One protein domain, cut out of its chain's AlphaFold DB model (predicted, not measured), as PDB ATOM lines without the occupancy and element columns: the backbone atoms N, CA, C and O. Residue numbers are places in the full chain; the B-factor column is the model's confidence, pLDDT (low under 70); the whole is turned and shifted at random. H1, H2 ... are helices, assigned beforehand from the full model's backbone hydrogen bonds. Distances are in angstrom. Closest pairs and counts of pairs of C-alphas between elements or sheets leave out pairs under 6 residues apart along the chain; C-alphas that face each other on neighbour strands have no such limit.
ATOM      1  N   ARG A   4     189.789 214.408 191.176       89.19
ATOM      2  CA  ARG A   4     190.146 213.942 189.826       89.19
ATOM      3  C   ARG A   4     191.429 214.607 189.324       89.19
ATOM      4  O   ARG A   4     192.286 213.937 188.756       89.19
ATOM      5  N   THR A   5     191.567 215.917 189.534       90.25
ATOM      6  CA  THR A   5     192.777 216.653 189.150       90.25
ATOM      7  C   THR A   5     193.994 216.169 189.935       90.25
ATOM      8  O   THR A   5     195.046 215.973 189.334       90.25
ATOM      9  N   LEU A   6     193.846 215.928 191.241       90.19
ATOM     10  CA  LEU A   6     194.915 215.381 192.080       90.19
ATOM     11  C   LEU A   6     195.370 213.997 191.605       90.19
ATOM     12  O   LEU A   6     196.568 213.783 191.451       90.19
ATOM     13  N   LYS A   7     194.434 213.094 191.284       90.19
ATOM     14  CA  LYS A   7     194.759 211.755 190.762       90.19
ATOM     15  C   LYS A   7     195.535 211.805 189.446       90.19
ATOM     16  O   LYS A   7     196.480 211.052 189.297       90.19
ATOM     17  N   ARG A   8     195.204 212.718 188.524       91.56
ATOM     18  CA  ARG A   8     195.996 212.887 187.291       91.56
ATOM     19  C   ARG A   8     197.400 213.420 187.583       91.56
ATOM     20  O   ARG A   8     198.379 212.912 187.059       91.56
ATOM     21  N   LEU A   9     197.502 214.445 188.430       92.31
ATOM     22  CA  LEU A   9     198.795 215.036 188.793       92.31
ATOM     23  C   LEU A   9     199.693 214.053 189.548       92.31
ATOM     24  O   LEU A   9     200.909 214.147 189.434       92.31
ATOM     25  N   ARG A  10     199.106 213.113 190.293       91.25
ATOM     26  CA  ARG A  10     199.813 212.020 190.964       91.25
ATOM     27  C   ARG A  10     200.716 211.236 190.019       91.25
ATOM     28  O   ARG A  10     201.853 210.970 190.371       91.25
ATOM     29  N   ASP A  11     200.203 210.905 188.841       87.88
ATOM     30  CA  ASP A  11     200.882 210.010 187.905       87.88
ATOM     31  C   ASP A  11     201.908 210.755 187.022       87.88
ATOM     32  O   ASP A  11     202.754 210.131 186.392       87.88
ATOM     33  N   GLU A  12     201.854 212.091 186.982       91.50
ATOM     34  CA  GLU A  12     202.664 212.920 186.072       91.50
ATOM     35  C   GLU A  12     203.645 213.874 186.778       91.50
ATOM     36  O   GLU A  12     204.646 214.288 186.193       91.50
ATOM     37  N   VAL A  13     203.317 214.331 187.990       93.62
ATOM     38  CA  VAL A  13     203.929 215.528 188.598       93.62
ATOM     39  C   VAL A  13     204.284 215.342 190.067       93.62
ATOM     40  O   VAL A  13     205.280 215.907 190.526       93.62
ATOM     41  N   LEU A  14     203.431 214.653 190.821       95.56
ATOM     42  CA  LEU A  14     203.581 214.493 192.261       95.56
ATOM     43  C   LEU A  14     204.361 213.219 192.577       95.56
ATOM     44  O   LEU A  14     204.410 212.276 191.798       95.56
ATOM     45  N   GLU A  15     204.947 213.195 193.763       95.62
ATOM     46  CA  GLU A  15     205.865 212.142 194.205       95.62
ATOM     47  C   GLU A  15     205.296 211.467 195.453       95.62
ATOM     48  O   GLU A  15     204.866 212.158 196.386       95.62
ATOM     49  N   GLU A  16     205.270 210.133 195.444       94.88
ATOM     50  CA  GLU A  16     204.828 209.314 196.577       94.88
ATOM     51  C   GLU A  16     205.746 209.532 197.788       94.88
ATOM     52  O   GLU A  16     206.954 209.698 197.639       94.88
ATOM     53  N   GLY A  17     205.171 209.582 198.989       94.31
ATOM     54  CA  GLY A  17     205.891 209.841 200.239       94.31
ATOM     55  C   GLY A  17     206.255 211.313 200.472       94.31
ATOM     56  O   GLY A  17     206.612 211.674 201.589       94.31
ATOM     57  N   ILE A  18     206.125 212.173 199.455       95.50
ATOM     58  CA  ILE A  18     206.342 213.627 199.567       95.50
ATOM     59  C   ILE A  18     205.009 214.367 199.481       95.50
ATOM     60  O   ILE A  18     204.643 215.132 200.365       95.50
ATOM     61  N   HIS A  19     204.270 214.136 198.399       97.25
ATOM     62  CA  HIS A  19     203.057 214.885 198.076       97.25
ATOM     63  C   HIS A  19     201.783 214.086 198.367       97.25
ATOM     64  O   HIS A  19     200.693 214.653 198.482       97.25
ATOM     65  N   TYR A  20     201.896 212.761 198.425       95.81
ATOM     66  CA  TYR A  20     200.783 211.867 198.706       95.81
ATOM     67  C   TYR A  20     201.263 210.532 199.280       95.81
ATOM     68  O   TYR A  20     202.391 210.114 199.033       95.81
ATOM     69  N   GLN A  21     200.367 209.846 199.987       95.75
ATOM     70  CA  GLN A  21     200.541 208.476 200.461       95.75
ATOM     71  C   GLN A  21     199.404 207.607 199.899       95.75
ATOM     72  O   GLN A  21     198.230 207.922 200.146       95.75
ATOM     73  N   PRO A  22     199.691 206.537 199.134       91.88
ATOM     74  CA  PRO A  22     198.660 205.609 198.701       91.88
ATOM     75  C   PRO A  22     198.099 204.847 199.901       91.88
ATOM     76  O   PRO A  22     198.803 204.549 200.869       91.88
ATOM     77  N   GLY A  23     196.812 204.522 199.837       91.81
ATOM     78  CA  GLY A  23     196.206 203.637 200.820       91.81
ATOM     79  C   GLY A  23     196.667 202.186 200.637       91.81
ATOM     80  O   GLY A  23     197.223 201.811 199.608       91.81
ATOM     81  N   PHE A  24     196.381 201.344 201.631       89.81
ATOM     82  CA  PHE A  24     196.843 199.947 201.692       89.81
ATOM     83  C   PHE A  24     196.338 199.038 200.548       89.81
ATOM     84  O   PHE A  24     196.833 197.931 200.359       89.81
ATOM     85  N   SER A  25     195.340 199.477 199.779       89.31
ATOM     86  CA  SER A  25     194.838 198.756 198.607       89.31
ATOM     87  C   SER A  25     194.490 199.723 197.480       89.31
ATOM     88  O   SER A  25     194.362 200.927 197.693       89.31
ATOM     89  N   THR A  26     194.264 199.193 196.281       80.06
ATOM     90  CA  THR A  26     193.894 199.973 195.089       80.06
ATOM     91  C   THR A  26     192.593 200.768 195.241       80.06
ATOM     92  O   THR A  26     192.424 201.781 194.567       80.06
ATOM     93  N   ASN A  27     191.700 200.347 196.142       86.00
ATOM     94  CA  ASN A  27     190.439 201.033 196.443       86.00
ATOM     95  C   ASN A  27     190.521 201.924 197.692       86.00
ATOM     96  O   ASN A  27     189.544 202.588 198.038       86.00
ATOM     97  N   ALA A  28     191.652 201.917 198.401       90.25
ATOM     98  CA  ALA A  28     191.820 202.717 199.601       90.25
ATOM     99  C   ALA A  28     192.017 204.201 199.256       90.25
ATOM    100  O   ALA A  28     192.556 204.562 198.206       90.25
ATOM    101  N   ALA A  29     191.575 205.069 200.166       90.56
ATOM    102  CA  ALA A  29     191.746 206.506 200.022       90.56
ATOM    103  C   ALA A  29     193.236 206.880 199.997       90.56
ATOM    104  O   ALA A  29     194.045 206.317 200.733       90.56
ATOM    105  N   ILE A  30     193.574 207.852 199.155       93.38
ATOM    106  CA  ILE A  30     194.908 208.449 199.095       93.38
ATOM    107  C   ILE A  30     194.928 209.630 200.058       93.38
ATOM    108  O   ILE A  30     194.042 210.487 200.006       93.38
ATOM    109  N   THR A  31     195.950 209.698 200.904       94.94
ATOM    110  CA  THR A  31     196.208 210.876 201.733       94.94
ATOM    111  C   THR A  31     197.063 211.854 200.943       94.94
ATOM    112  O   THR A  31     198.074 211.468 200.365       94.94
ATOM    113  N   TRP A  32     196.662 213.121 200.912       94.88
ATOM    114  CA  TRP A  32     197.359 214.168 200.168       94.88
ATOM    115  C   TRP A  32     198.023 215.143 201.130       94.88
ATOM    116  O   TRP A  32     197.365 215.648 202.040       94.88
ATOM    117  N   GLU A  33     199.289 215.462 200.883       95.75
ATOM    118  CA  GLU A  33     199.979 216.546 201.575       95.75
ATOM    119  C   GLU A  33     199.734 217.845 200.791       95.75
ATOM    120  O   GLU A  33     200.356 218.141 199.768       95.75
ATOM    121  N   ILE A  34     198.699 218.580 201.202       92.56
ATOM    122  CA  ILE A  34     198.154 219.696 200.421       92.56
ATOM    123  C   ILE A  34     199.146 220.860 200.308       92.56
ATOM    124  O   ILE A  34     199.104 221.575 199.300       92.56
ATOM    125  N   HIS A  35     200.016 221.071 201.298       95.06
ATOM    126  CA  HIS A  35     200.975 222.173 201.267       95.06
ATOM    127  C   HIS A  35     202.055 221.937 200.207       95.06
ATOM    128  O   HIS A  35     202.197 222.743 199.287       95.06
ATOM    129  N   GLY A  36     202.706 220.785 200.235       95.12
ATOM    130  CA  GLY A  36     203.716 220.345 199.284       95.12
ATOM    131  C   GLY A  36     203.162 220.242 197.870       95.12
ATOM    132  O   GLY A  36     203.804 220.689 196.920       95.12
ATOM    133  N   VAL A  37     201.924 219.758 197.694       95.50
ATOM    134  CA  VAL A  37     201.265 219.785 196.375       95.50
ATOM    135  C   VAL A  37     201.163 221.217 195.839       95.50
ATOM    136  O   VAL A  37     201.441 221.461 194.662       95.50
ATOM    137  N   ARG A  38     200.780 222.190 196.675       94.81
ATOM    138  CA  ARG A  38     200.684 223.599 196.258       94.81
ATOM    139  C   ARG A  38     202.051 224.181 195.919       94.81
ATOM    140  O   ARG A  38     202.171 224.843 194.889       94.81
ATOM    141  N   GLU A  39     203.063 223.918 196.737       95.75
ATOM    142  CA  GLU A  39     204.431 224.398 196.515       95.75
ATOM    143  C   GLU A  39     205.022 223.847 195.216       95.75
ATOM    144  O   GLU A  39     205.508 224.618 194.385       95.75
ATOM    145  N   LYS A  40     204.882 222.540 194.964       95.62
ATOM    146  CA  LYS A  40     205.332 221.898 193.721       95.62
ATOM    147  C   LYS A  40     204.679 222.522 192.492       95.62
ATOM    148  O   LYS A  40     205.357 222.810 191.501       95.62
ATOM    149  N   LEU A  41     203.367 222.758 192.537       94.00
ATOM    150  CA  LEU A  41     202.643 223.381 191.428       94.00
ATOM    151  C   LEU A  41     203.058 224.844 191.218       94.00
ATOM    152  O   LEU A  41     203.247 225.263 190.074       94.00
ATOM    153  N   ALA A  42     203.250 225.608 192.296       94.06
ATOM    154  CA  ALA A  42     203.717 226.990 192.220       94.06
ATOM    155  C   ALA A  42     205.128 227.078 191.618       94.06
ATOM    156  O   ALA A  42     205.367 227.887 190.717       94.06
ATOM    157  N   TYR A  43     206.033 226.202 192.057       94.19
ATOM    158  CA  TYR A  43     207.396 226.103 191.544       94.19
ATOM    159  C   TYR A  43     207.420 225.788 190.044       94.19
ATOM    160  O   TYR A  43     208.097 226.474 189.275       94.19
ATOM    161  N   ARG A  44     206.612 224.821 189.589       92.62
ATOM    162  CA  ARG A  44     206.484 224.515 188.153       92.62
ATOM    163  C   ARG A  44     205.979 225.708 187.349       92.62
ATOM    164  O   ARG A  44     206.549 226.020 186.307       92.62
ATOM    165  N   GLY A  45     204.949 226.396 187.841       92.62
ATOM    166  CA  GLY A  45     204.436 227.603 187.192       92.62
ATOM    167  C   GLY A  45     205.487 228.713 187.106       92.62
ATOM    168  O   GLY A  45     205.563 229.414 186.100       92.62
ATOM    169  N   MET A  46     206.332 228.861 188.131       95.56
ATOM    170  CA  MET A  46     207.453 229.803 188.109       95.56
ATOM    171  C   MET A  46     208.492 229.433 187.045       95.56
ATOM    172  O   MET A  46     208.899 230.313 186.292       95.56
ATOM    173  N   ILE A  47     208.902 228.162 186.952       93.44
ATOM    174  CA  ILE A  47     209.861 227.723 185.923       93.44
ATOM    175  C   ILE A  47     209.314 228.002 184.523       93.44
ATOM    176  O   ILE A  47     210.033 228.538 183.688       93.44
ATOM    177  N   GLN A  48     208.044 227.683 184.270       91.25
ATOM    178  CA  GLN A  48     207.424 227.912 182.962       91.25
ATOM    179  C   GLN A  48     207.414 229.393 182.575       91.25
ATOM    180  O   GLN A  48     207.692 229.721 181.424       91.25
ATOM    181  N   ARG A  49     207.140 230.292 183.531       91.62
ATOM    182  CA  ARG A  49     207.215 231.741 183.291       91.62
ATOM    183  C   ARG A  49     208.634 232.188 182.956       91.62
ATOM    184  O   ARG A  49     208.818 232.843 181.939       91.62
ATOM    185  N   LYS A  50     209.627 231.754 183.740       91.94
ATOM    186  CA  LYS A  50     211.041 232.070 183.481       91.94
ATOM    187  C   LYS A  50     211.506 231.557 182.117       91.94
ATOM    188  O   LYS A  50     212.171 232.275 181.387       91.94
ATOM    189  N   ALA A  51     211.120 230.339 181.743       88.75
ATOM    190  CA  ALA A  51     211.447 229.786 180.431       88.75
ATOM    191  C   ALA A  51     210.831 230.618 179.290       88.75
ATOM    192  O   ALA A  51     211.498 230.885 178.296       88.75
ATOM    193  N   ALA A  52     209.580 231.064 179.444       91.06
ATOM    194  CA  ALA A  52     208.919 231.914 178.458       91.06
ATOM    195  C   ALA A  52     209.555 233.311 178.340       91.06
ATOM    196  O   ALA A  52     209.564 233.880 177.249       91.06
ATOM    197  N   GLU A  53     210.071 233.862 179.441       92.56
ATOM    198  CA  GLU A  53     210.823 235.123 179.454       92.56
ATOM    199  C   GLU A  53     212.141 234.983 178.687       92.56
ATOM    200  O   GLU A  53     212.357 235.731 177.738       92.56
ATOM    201  N   VAL A  54     212.945 233.958 178.994       90.75
ATOM    202  CA  VAL A  54     214.220 233.698 178.298       90.75
ATOM    203  C   VAL A  54     214.012 233.516 176.791       90.75
ATOM    204  O   VAL A  54     214.702 234.137 175.992       90.75
ATOM    205  N   ILE A  55     213.016 232.723 176.376       90.12
ATOM    206  CA  ILE A  55     212.711 232.530 174.945       90.12
ATOM    207  C   ILE A  55     212.369 233.862 174.261       90.12
ATOM    208  O   ILE A  55     212.744 234.083 173.112       90.12
ATOM    209  N   ARG A  56     211.645 234.752 174.949       86.75
ATOM    210  CA  ARG A  56     211.282 236.064 174.405       86.75
ATOM    211  C   ARG A  56     212.506 236.959 174.227       86.75
ATOM    212  O   ARG A  56     212.599 237.618 173.198       86.75
ATOM    213  N   GLU A  57     213.408 236.981 175.204       87.62
ATOM    214  CA  GLU A  57     214.646 237.766 175.153       87.62
ATOM    215  C   GLU A  57     215.547 237.307 173.998       87.62
ATOM    216  O   GLU A  57     215.952 238.126 173.176       87.62
ATOM    217  N   GLU A  58     215.767 235.998 173.854       79.81
ATOM    218  CA  GLU A  58     216.576 235.426 172.765       79.81
ATOM    219  C   GLU A  58     216.015 235.773 171.375       79.81
ATOM    220  O   GLU A  58     216.753 236.155 170.466       79.81
ATOM    221  N   LEU A  59     214.689 235.717 171.199       78.69
ATOM    222  CA  LEU A  59     214.048 236.090 169.933       78.69
ATOM    223  C   LEU A  59     214.187 237.584 169.604       78.69
ATOM    224  O   LEU A  59     214.242 237.941 168.428       78.69
ATOM    225  N   GLN A  60     214.242 238.459 170.612       68.19
ATOM    226  CA  GLN A  60     214.459 239.893 170.399       68.19
ATOM    227  C   GLN A  60     215.911 240.217 170.033       68.19
ATOM    228  O   GLN A  60     216.135 241.134 169.250       68.19
ATOM    229  N   VAL A  61     216.881 239.464 170.555       65.69
ATOM    230  CA  VAL A  61     218.309 239.655 170.251       65.69
ATOM    231  C   VAL A  61     218.664 239.191 168.834       65.69
ATOM    232  O   VAL A  61     219.498 239.811 168.183       65.69
ATOM    233  N   VAL A  62     218.029 238.131 168.325       63.31
ATOM    234  CA  VAL A  62     218.332 237.576 166.987       63.31
ATOM    235  C   VAL A  62     217.641 238.341 165.845       63.31
ATOM    236  O   VAL A  62     218.072 238.253 164.697       63.31
ATOM    237  N   GLY A  63     216.568 239.086 166.132       57.53
ATOM    238  CA  GLY A  63     215.782 239.815 165.126       57.53
ATOM    239  C   GLY A  63     216.095 241.309 164.972       57.53
ATOM    240  O   GLY A  63     215.384 241.969 164.211       57.53
ATOM    241  N   GLY A  64     217.075 241.845 165.712       50.81
ATOM    242  CA  GLY A  64     217.441 243.270 165.751       50.81
ATOM    243  C   GLY A  64     218.689 243.629 164.956       50.81
ATOM    244  O   GLY A  64     219.574 242.759 164.810       50.81
TER     245      GLY A  64
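What this domain is: This is residues 4 to 64 of the 64 residues of an uncharacterized protein of Synechococcus sp. (strain WH8103) (UniProt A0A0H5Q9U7). A long, straight helix, H2, begins at a small head of loop and one short helix, H1, and residues 45 to 64 stick out from it as a free arm. In the head, the loop of residues 13 to 33 folds back on itself. The printed part has 61 residues with two named helices, H1 then H2, and no named strand, all helix by class. It is extended, with a radius of gyration of the C-alphas of 17.4 A, and spans 60 by 19 by 16 A.

Where its parts are: Find C-alpha 4 at (190.146, 213.942, 189.826); from there H1, residues 4 to 12, runs 13.1 A. Go on to C-alpha 34 at (198.154, 219.696, 200.421), where H2, residues 34 to 62, begins; it runs 42.9 A to C-alpha 62 at (218.332, 237.576, 166.987).

How they stand to each other: H1 and H2 are near each other, with 5 pairs of C-alphas within 10 A but no pair within 8 A. Look at residues 20 to 21, which pair antiparallel with residues 31 to 32. In H2 every O i to N i+4 pair is within hydrogen-bond range, in H1 3 of 5.

The domain as a whole: The C-alphas of Phe 24 and Gly 64, the two farthest apart, are 59.9 A apart. The printed part has no cut, and the link from H1 to H2 is long, 21 residues. Residues 60 to 64 have pLDDT under 70.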